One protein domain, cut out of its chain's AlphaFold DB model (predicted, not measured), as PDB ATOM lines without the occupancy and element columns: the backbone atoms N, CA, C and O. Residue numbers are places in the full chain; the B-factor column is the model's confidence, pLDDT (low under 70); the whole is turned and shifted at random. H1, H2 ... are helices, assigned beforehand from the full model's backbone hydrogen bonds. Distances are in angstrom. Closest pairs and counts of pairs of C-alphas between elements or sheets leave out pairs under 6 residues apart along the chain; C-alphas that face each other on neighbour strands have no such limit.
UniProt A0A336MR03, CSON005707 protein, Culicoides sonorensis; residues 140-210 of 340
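Overview. This is residues 140 to 210 of the 340 residues of the protein "CSON005707 protein" of Culicoides sonorensis (UniProt A0A336MR03). With little regular structure, this domain is a small body, H1 between H2 and a crosswise H3, from which a long arm, residues 140 to 152, sticks out. Its 71 printed residues include three named helices, H1, H2, H3 in chain order, and no named strand: all helix, with 28 residues in named elements. It is loose, radius of gyration of the C-alphas 15.5 A, spanning 50 by 30 by 26 A.

Arrangement. Past the arm, H1, residues 158 to 168, touches H2, residues 181 to 188; Gln 160 and Asn 187 have the closest C-alphas, 6.2 A. They run the same way at a steep tilt of 37 degrees, only just past shallow. H3, residues 197 to 205, is close to H1 but not clearly touching, about perpendicular at 76 degrees; the closest C-alphas, of Tyr 165 and Cys 200, are 6.7 A apart. H2 and H3 are apart. In H1, H2 and H3 every O i to N i+4 pair is within hydrogen-bond range.

Along the chain. Find C-alpha 158 at (19.914, 24.367, 31.808); H1 runs 15.1 A from there. H2 spans 11.0 A; H3 runs 12.4 A to C-alpha 205 at (21.359, 19.980, 16.586).

Size, cuts and confidence. The printed part has no cut. The link from H1 to H2 is long, 12 residues. Residues 209 to 210 have pLDDT under 70.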
ATOM      1  N   ASP A 140      32.965  42.858  47.949       92.81
ATOM      2  CA  ASP A 140      32.565  44.069  48.655       92.81
ATOM      3  C   ASP A 140      33.527  44.370  49.825       92.81
ATOM      4  O   ASP A 140      34.528  43.679  50.048       92.81
ATOM      5  N   LYS A 141      33.233  45.433  50.579       94.38
ATOM      6  CA  LYS A 141      34.011  45.859  51.756       94.38
ATOM      7  C   LYS A 141      34.021  44.831  52.899       94.38
ATOM      8  O   LYS A 141      34.914  44.885  53.739       94.38
ATOM      9  N   ASP A 142      33.036  43.939  52.929       92.25
ATOM     10  CA  ASP A 142      32.847  42.919  53.957       92.25
ATOM     11  C   ASP A 142      33.448  41.564  53.512       92.25
ATOM     12  O   ASP A 142      33.460  40.600  54.276       92.25
ATOM     13  N   GLY A 143      34.014  41.504  52.297       89.81
ATOM     14  CA  GLY A 143      34.669  40.328  51.726       89.81
ATOM     15  C   GLY A 143      33.720  39.361  51.013       89.81
ATOM     16  O   GLY A 143      34.150  38.267  50.635       89.81
ATOM     17  N   ASN A 144      32.454  39.730  50.808       90.88
ATOM     18  CA  ASN A 144      31.495  38.900  50.079       90.88
ATOM     19  C   ASN A 144      31.700  39.057  48.575       90.88
ATOM     20  O   ASN A 144      31.966  40.159  48.103       90.88
ATOM     21  N   LEU A 145      31.543  37.970  47.815       93.31
ATOM     22  CA  LEU A 145      31.622  38.029  46.356       93.31
ATOM     23  C   LEU A 145      30.479  38.872  45.780       93.31
ATOM     24  O   LEU A 145      29.312  38.663  46.105       93.31
ATOM     25  N   CYS A 146      30.827  39.789  44.887       94.94
ATOM     26  CA  CYS A 146      29.889  40.593  44.125       94.94
ATOM     27  C   CYS A 146      29.462  39.821  42.875       94.94
ATOM     28  O   CYS A 146      30.275  39.517  41.993       94.94
ATOM     29  N   PHE A 147      28.177  39.493  42.801       95.56
ATOM     30  CA  PHE A 147      27.590  38.803  41.658       95.56
ATOM     31  C   PHE A 147      27.158  39.790  40.573       95.56
ATOM     32  O   PHE A 147      26.933  40.967  40.838       95.56
ATOM     33  N   SER A 148      27.071  39.300  39.340       94.31
ATOM     34  CA  SER A 148      26.479  40.051  38.234       94.31
ATOM     35  C   SER A 148      24.956  39.940  38.265       94.31
ATOM     36  O   SER A 148      24.424  38.879  38.593       94.31
ATOM     37  N   ASP A 149      24.267  40.993  37.829       92.19
ATOM     38  CA  ASP A 149      22.823  40.962  37.564       92.19
ATOM     39  C   ASP A 149      22.483  40.352  36.190       92.19
ATOM     40  O   ASP A 149      21.308  40.144  35.877       92.19
ATOM     41  N   VAL A 150      23.490  40.050  35.357       92.00
ATOM     42  CA  VAL A 150      23.294  39.394  34.058       92.00
ATOM     43  C   VAL A 150      22.729  37.998  34.268       92.00
ATOM     44  O   VAL A 150      23.308  37.161  34.963       92.00
ATOM     45  N   ASP A 151      21.608  37.739  33.604       92.25
ATOM     46  CA  ASP A 151      20.919  36.463  33.665       92.25
ATOM     47  C   ASP A 151      21.137  35.622  32.397       92.25
ATOM     48  O   ASP A 151      21.478  36.129  31.326       92.25
ATOM     49  N   TYR A 152      20.896  34.315  32.501       90.94
ATOM     50  CA  TYR A 152      20.737  33.465  31.328       90.94
ATOM     51  C   TYR A 152      19.542  33.930  30.495       90.94
ATOM     52  O   TYR A 152      18.581  34.471  31.032       90.94
ATOM     53  N   LYS A 153      19.568  33.649  29.184       90.25
ATOM     54  CA  LYS A 153      18.572  34.106  28.191       90.25
ATOM     55  C   LYS A 153      17.112  34.011  28.662       90.25
ATOM     56  O   LYS A 153      16.324  34.898  28.363       90.25
ATOM     57  N   TYR A 154      16.765  32.951  29.393       92.06
ATOM     58  CA  TYR A 154      15.410  32.711  29.896       92.06
ATOM     59  C   TYR A 154      15.231  32.946  31.402       92.06
ATOM     60  O   TYR A 154      14.123  32.777  31.898       92.06
ATOM     61  N   GLY A 155      16.287  33.277  32.150       90.69
ATOM     62  CA  GLY A 155      16.254  33.284  33.620       90.69
ATOM     63  C   GLY A 155      15.995  31.893  34.213       90.69
ATOM     64  O   GLY A 155      15.367  31.755  35.261       90.69
ATOM     65  N   LYS A 156      16.402  30.844  33.487       90.12
ATOM     66  CA  LYS A 156      16.133  29.438  33.802       90.12
ATOM     67  C   LYS A 156      17.424  28.640  33.788       90.12
ATOM     68  O   LYS A 156      18.353  28.945  33.039       90.12
ATOM     69  N   THR A 157      17.463  27.586  34.596       86.69
ATOM     70  CA  THR A 157      18.585  26.641  34.588       86.69
ATOM     71  C   THR A 157      18.628  25.858  33.275       86.69
ATOM     72  O   THR A 157      17.615  25.700  32.587       86.69
ATOM     73  N   SER A 158      19.788  25.286  32.946       85.12
ATOM     74  CA  SER A 158      19.914  24.367  31.808       85.12
ATOM     75  C   SER A 158      18.929  23.194  31.907       85.12
ATOM     76  O   SER A 158      18.321  22.821  30.909       85.12
ATOM     77  N   GLY A 159      18.691  22.666  33.114       86.56
ATOM     78  CA  GLY A 159      17.699  21.615  33.356       86.56
ATOM     79  C   GLY A 159      16.277  22.030  32.964       86.56
ATOM     80  O   GLY A 159      15.596  21.282  32.267       86.56
ATOM     81  N   GLN A 160      15.845  23.235  33.343       91.44
ATOM     82  CA  GLN A 160      14.527  23.765  32.972       91.44
ATOM     83  C   GLN A 160      14.394  23.989  31.464       91.44
ATOM     84  O   GLN A 160      13.361  23.650  30.892       91.44
ATOM     85  N   VAL A 161      15.437  24.509  30.809       92.94
ATOM     86  CA  VAL A 161      15.470  24.680  29.347       92.94
ATOM     87  C   VAL A 161      15.310  23.333  28.636       92.94
ATOM     88  O   VAL A 161      14.493  23.219  27.727       92.94
ATOM     89  N   ILE A 162      16.009  22.288  29.092       90.56
ATOM     90  CA  ILE A 162      15.871  20.940  28.524       90.56
ATOM     91  C   ILE A 162      14.481  20.353  28.793       90.56
ATOM     92  O   ILE A 162      13.861  19.828  27.872       90.56
ATOM     93  N   LEU A 163      13.945  20.459  30.013       92.50
ATOM     94  CA  LEU A 163      12.583  19.992  30.308       92.50
ATOM     95  C   LEU A 163      11.539  20.710  29.446       92.50
ATOM     96  O   LEU A 163      10.619  20.068  28.936       92.50
ATOM     97  N   LYS A 164      11.708  22.020  29.237       95.25
ATOM     98  CA  LYS A 164      10.850  22.800  28.349       95.25
ATOM     99  C   LYS A 164      10.944  22.317  26.909       95.25
ATOM    100  O   LYS A 164       9.905  22.129  26.288       95.25
ATOM    101  N   TYR A 165      12.151  22.074  26.405       94.62
ATOM    102  CA  TYR A 165      12.376  21.545  25.060       94.62
ATOM    103  C   TYR A 165      11.663  20.208  24.831       94.62
ATOM    104  O   TYR A 165      10.951  20.050  23.842       94.62
ATOM    105  N   LEU A 166      11.780  19.276  25.785       91.69
ATOM    106  CA  LEU A 166      11.133  17.963  25.696       91.69
ATOM    107  C   LEU A 166       9.612  18.073  25.528       91.69
ATOM    108  O   LEU A 166       9.044  17.356  24.709       91.69
ATOM    109  N   ILE A 167       8.960  18.970  26.268       92.88
ATOM    110  CA  ILE A 167       7.502  19.147  26.201       92.88
ATOM    111  C   ILE A 167       7.094  19.979  24.983       92.88
ATOM    112  O   ILE A 167       6.165  19.605  24.275       92.88
ATOM    113  N   GLN A 168       7.755  21.120  24.774       93.81
ATOM    114  CA  GLN A 168       7.374  22.111  23.770       93.81
ATOM    115  C   GLN A 168       7.636  21.610  22.347       93.81
ATOM    116  O   GLN A 168       6.757  21.752  21.504       93.81
ATOM    117  N   GLU A 169       8.824  21.057  22.092       93.44
ATOM    118  CA  GLU A 169       9.265  20.684  20.742       93.44
ATOM    119  C   GLU A 169       9.023  19.202  20.457       93.44
ATOM    120  O   GLU A 169       8.456  18.841  19.429       93.44
ATOM    121  N   LEU A 170       9.415  18.323  21.387       89.25
ATOM    122  CA  LEU A 170       9.346  16.878  21.152       89.25
ATOM    123  C   LEU A 170       7.999  16.252  21.545       89.25
ATOM    124  O   LEU A 170       7.761  15.083  21.238       89.25
ATOM    125  N   GLY A 171       7.131  16.981  22.259       87.50
ATOM    126  CA  GLY A 171       5.866  16.451  22.782       87.50
ATOM    127  C   GLY A 171       6.043  15.310  23.796       87.50
ATOM    128  O   GLY A 171       5.130  14.511  24.008       87.50
ATOM    129  N   VAL A 172       7.222  15.201  24.412       87.81
ATOM    130  CA  VAL A 172       7.562  14.181  25.408       87.81
ATOM    131  C   VAL A 172       7.180  14.684  26.791       87.81
ATOM    132  O   VAL A 172       7.489  15.814  27.154       87.81
ATOM    133  N   VAL A 173       6.564  13.823  27.604       87.56
ATOM    134  CA  VAL A 173       6.312  14.100  29.024       87.56
ATOM    135  C   VAL A 173       7.524  13.631  29.839       87.56
ATOM    136  O   VAL A 173       7.667  12.424  30.063       87.56
ATOM    137  N   PRO A 174       8.432  14.529  30.273       86.94
ATOM    138  CA  PRO A 174       9.547  14.137  31.115       86.94
ATOM    139  C   PRO A 174       9.054  13.760  32.514       86.94
ATOM    140  O   PRO A 174       8.147  14.383  33.062       86.94
ATOM    141  N   ILE A 175       9.703  12.769  33.128       84.88
ATOM    142  CA  ILE A 175       9.477  12.385  34.529       84.88
ATOM    143  C   ILE A 175      10.770  12.682  35.304       84.88
ATOM    144  O   ILE A 175      11.555  11.766  35.572       84.88
ATOM    145  N   PRO A 176      11.066  13.962  35.601       82.44
ATOM    146  CA  PRO A 176      12.278  14.311  36.322       82.44
ATOM    147  C   PRO A 176      12.181  13.811  37.765       82.44
ATOM    148  O   PRO A 176      11.253  14.142  38.503       82.44
ATOM    149  N   LYS A 177      13.154  13.003  38.185       78.94
ATOM    150  CA  LYS A 177      13.254  12.526  39.565       78.94
ATOM    151  C   LYS A 177      14.008  13.550  40.417       78.94
ATOM    152  O   LYS A 177      15.122  13.930  40.072       78.94
ATOM    153  N   SER A 178      13.430  13.926  41.553       81.19
ATOM    154  CA  SER A 178      14.085  14.701  42.614       81.19
ATOM    155  C   SER A 178      13.391  14.414  43.947       81.19
ATOM    156  O   SER A 178      12.168  14.270  43.963       81.19
ATOM    157  N   ALA A 179      14.132  14.340  45.051       78.31
ATOM    158  CA  ALA A 179      13.583  14.464  46.406       78.31
ATOM    159  C   ALA A 179      13.886  15.836  47.055       78.31
ATOM    160  O   ALA A 179      13.407  16.115  48.155       78.31
ATOM    161  N   ASN A 180      14.563  16.748  46.342       80.94
ATOM    162  CA  ASN A 180      14.710  18.149  46.736       80.94
ATOM    163  C   ASN A 180      13.453  18.949  46.354       80.94
ATOM    164  O   ASN A 180      13.092  19.032  45.176       80.94
ATOM    165  N   SER A 181      12.819  19.568  47.351       83.94
ATOM    166  CA  SER A 181      11.576  20.329  47.199       83.94
ATOM    167  C   SER A 181      11.696  21.552  46.292       83.94
ATOM    168  O   SER A 181      10.740  21.872  45.596       83.94
ATOM    169  N   GLU A 182      12.839  22.237  46.284       81.88
ATOM    170  CA  GLU A 182      13.029  23.438  45.465       81.88
ATOM    171  C   GLU A 182      13.178  23.076  43.985       81.88
ATOM    172  O   GLU A 182      12.566  23.697  43.122       81.88
ATOM    173  N   ARG A 183      13.873  21.974  43.683       78.25
ATOM    174  CA  ARG A 183      13.937  21.434  42.316       78.25
ATOM    175  C   ARG A 183      12.593  20.948  41.808       78.25
ATOM    176  O   ARG A 183      12.302  21.105  40.630       78.25
ATOM    177  N   ILE A 184      11.773  20.345  42.672       85.50
ATOM    178  CA  ILE A 184      10.419  19.932  42.283       85.50
ATOM    179  C   ILE A 184       9.617  21.156  41.826       85.50
ATOM    180  O   ILE A 184       8.961  21.074  40.791       85.50
ATOM    181  N   LYS A 185       9.732  22.296  42.525       87.25
ATOM    182  CA  LYS A 185       9.128  23.561  42.077       87.25
ATOM    183  C   LYS A 185       9.721  24.025  40.746       87.25
ATOM    184  O   LYS A 185       8.975  24.185  39.792       87.25
ATOM    185  N   GLN A 186      11.049  24.112  40.630       85.19
ATOM    186  CA  GLN A 186      11.713  24.533  39.386       85.19
ATOM    187  C   GLN A 186      11.332  23.670  38.170       85.19
ATOM    188  O   GLN A 186      11.150  24.201  37.076       85.19
ATOM    189  N   ASN A 187      11.198  22.352  38.350       87.69
ATOM    190  CA  ASN A 187      10.784  21.421  37.299       87.69
ATOM    191  C   ASN A 187       9.331  21.648  36.851       87.69
ATOM    192  O   ASN A 187       9.004  21.347  35.705       87.69
ATOM    193  N   ILE A 188       8.465  22.140  37.743       88.50
ATOM    194  CA  ILE A 188       7.082  22.523  37.431       88.50
ATOM    195  C   ILE A 188       7.044  23.921  36.792       88.50
ATOM    196  O   ILE A 188       6.263  24.144  35.867       88.50
ATOM    197  N   ASP A 189       7.933  24.828  37.202       90.00
ATOM    198  CA  ASP A 189       8.054  26.212  36.716       90.00
ATOM    199  C   ASP A 189       8.738  26.307  35.336       90.00
ATOM    200  O   ASP A 189       9.666  27.095  35.114       90.00
ATOM    201  N   ILE A 190       8.292  25.461  34.405       92.94
ATOM    202  CA  ILE A 190       8.705  25.451  32.995       92.94
ATOM    203  C   ILE A 190       7.608  25.953  32.047       92.94
ATOM    204  O   ILE A 190       7.824  26.120  30.847       92.94
ATOM    205  N   PHE A 191       6.404  26.201  32.562       92.75
ATOM    206  CA  PHE A 191       5.265  26.652  31.759       92.75
ATOM    207  C   PHE A 191       5.155  28.181  31.649       92.75
ATOM    208  O   PHE A 191       4.333  28.666  30.879       92.75
ATOM    209  N   ASP A 192       5.998  28.928  32.362       92.44
ATOM    210  CA  ASP A 192       6.023  30.396  32.401       92.44
ATOM    211  C   ASP A 192       6.972  31.039  31.369       92.44
ATOM    212  O   ASP A 192       7.054  32.261  31.279       92.44
ATOM    213  N   PHE A 193       7.669  30.234  30.562       95.12
ATOM    214  CA  PHE A 193       8.518  30.702  29.463       95.12
ATOM    215  C   PHE A 193       8.344  29.836  28.211       95.12
ATOM    216  O   PHE A 193       7.765  28.753  28.275       95.12
ATOM    217  N   THR A 194       8.824  30.310  27.059       95.69
ATOM    218  CA  THR A 194       8.759  29.610  25.763       95.69
ATOM    219  C   THR A 194      10.121  29.688  25.086       95.69
ATOM    220  O   THR A 194      10.734  30.755  25.081       95.69
ATOM    221  N   LEU A 195      10.595  28.571  24.534       96.75
ATOM    222  CA  LEU A 195      11.824  28.560  23.740       96.75
ATOM    223  C   LEU A 195      11.546  29.151  22.361       96.75
ATOM    224  O   LEU A 195      10.515  28.840  21.761       96.75
ATOM    225  N   SER A 196      12.457  29.984  21.861       97.12
ATOM    226  CA  SER A 196      12.354  30.477  20.488       97.12
ATOM    227  C   SER A 196      12.605  29.342  19.481       97.12
ATOM    228  O   SER A 196      13.315  28.387  19.811       97.12
ATOM    229  N   PRO A 197      12.058  29.421  18.252       96.62
ATOM    230  CA  PRO A 197      12.296  28.411  17.217       96.62
ATOM    231  C   PRO A 197      13.785  28.166  16.942       96.62
ATOM    232  O   PRO A 197      14.201  27.029  16.732       96.62
ATOM    233  N   GLU A 198      14.599  29.221  16.997       96.19
ATOM    234  CA  GLU A 198      16.047  29.145  16.798       96.19
ATOM    235  C   GLU A 198      16.723  28.316  17.897       96.19
ATOM    236  O   GLU A 198      17.607  27.511  17.611       96.19
ATOM    237  N   ASP A 199      16.284  28.463  19.150       95.38
ATOM    238  CA  ASP A 199      16.824  27.684  20.263       95.38
ATOM    239  C   ASP A 199      16.355  26.230  20.220       95.38
ATOM    240  O   ASP A 199      17.144  25.338  20.526       95.38
ATOM    241  N   CYS A 200      15.111  25.962  19.807       94.00
ATOM    242  CA  CYS A 200      14.650  24.595  19.548       94.00
ATOM    243  C   CYS A 200      15.505  23.925  18.467       94.00
ATOM    244  O   CYS A 200      15.995  22.814  18.668       94.00
ATOM    245  N   GLN A 201      15.752  24.619  17.353       93.25
ATOM    246  CA  GLN A 201      16.596  24.111  16.275       93.25
ATOM    247  C   GLN A 201      18.035  23.861  16.749       93.25
ATOM    248  O   GLN A 201      18.645  22.848  16.396       93.25
ATOM    249  N   TYR A 202      18.577  24.760  17.575       91.38
ATOM    250  CA  TYR A 202      19.890  24.576  18.180       91.38
ATOM    251  C   TYR A 202      19.923  23.350  19.100       91.38
ATOM    252  O   TYR A 202      20.830  22.530  18.980       91.38
ATOM    253  N   LEU A 203      18.936  23.179  19.980       90.75
ATOM    254  CA  LEU A 203      18.863  22.023  20.877       90.75
ATOM    255  C   LEU A 203      18.723  20.704  20.106       90.75
ATOM    256  O   LEU A 203      19.395  19.737  20.463       90.75
ATOM    257  N   GLU A 204      17.948  20.671  19.018       88.88
ATOM    258  CA  GLU A 204      17.873  19.492  18.145       88.88
ATOM    259  C   GLU A 204      19.228  19.182  17.503       88.88
ATOM    260  O   GLU A 204      19.617  18.021  17.408       88.88
ATOM    261  N   SER A 205      20.016  20.200  17.141       87.50
ATOM    262  CA  SER A 205      21.359  19.980  16.586       87.50
ATOM    263  C   SER A 205      22.333  19.302  17.566       87.50
ATOM    264  O   SER A 205      23.338  18.732  17.140       87.50
ATOM    265  N   LEU A 206      22.039  19.328  18.875       84.56
ATOM    266  CA  LEU A 206      22.829  18.644  19.903       84.56
ATOM    267  C   LEU A 206      22.470  17.157  20.049       84.56
ATOM    268  O   LEU A 206      23.211  16.420  20.715       84.56
ATOM    269  N   ASN A 207      21.349  16.716  19.468       79.94
ATOM    270  CA  ASN A 207      20.880  15.338  19.517       79.94
ATOM    271  C   ASN A 207      21.838  14.417  18.748       79.94
ATOM    272  O   ASN A 207      21.966  14.473  17.527       79.94
ATOM    273  N   CYS A 208      22.494  13.508  19.466       71.62
ATOM    274  CA  CYS A 208      23.414  12.537  18.877       71.62
ATOM    275  C   CYS A 208      22.738  11.222  18.455       71.62
ATOM    276  O   CYS A 208      23.440  10.261  18.135       71.62
ATOM    277  N   ASN A 209      21.398  11.137  18.490       69.38
ATOM    278  CA  ASN A 209      20.613   9.913  18.261       69.38
ATOM    279  C   ASN A 209      21.081   8.714  19.105       69.38
ATOM    280  O   ASN A 209      20.837   7.550  18.776       69.38
ATOM    281  N   HIS A 210      21.761   8.998  20.214       65.12
ATOM    282  CA  HIS A 210      22.309   8.008  21.116       65.12
ATOM    283  C   HIS A 210      21.655   8.163  22.482       65.12
ATOM    284  O   HIS A 210      21.655   9.234  23.085       65.12
TER     285      HIS A 210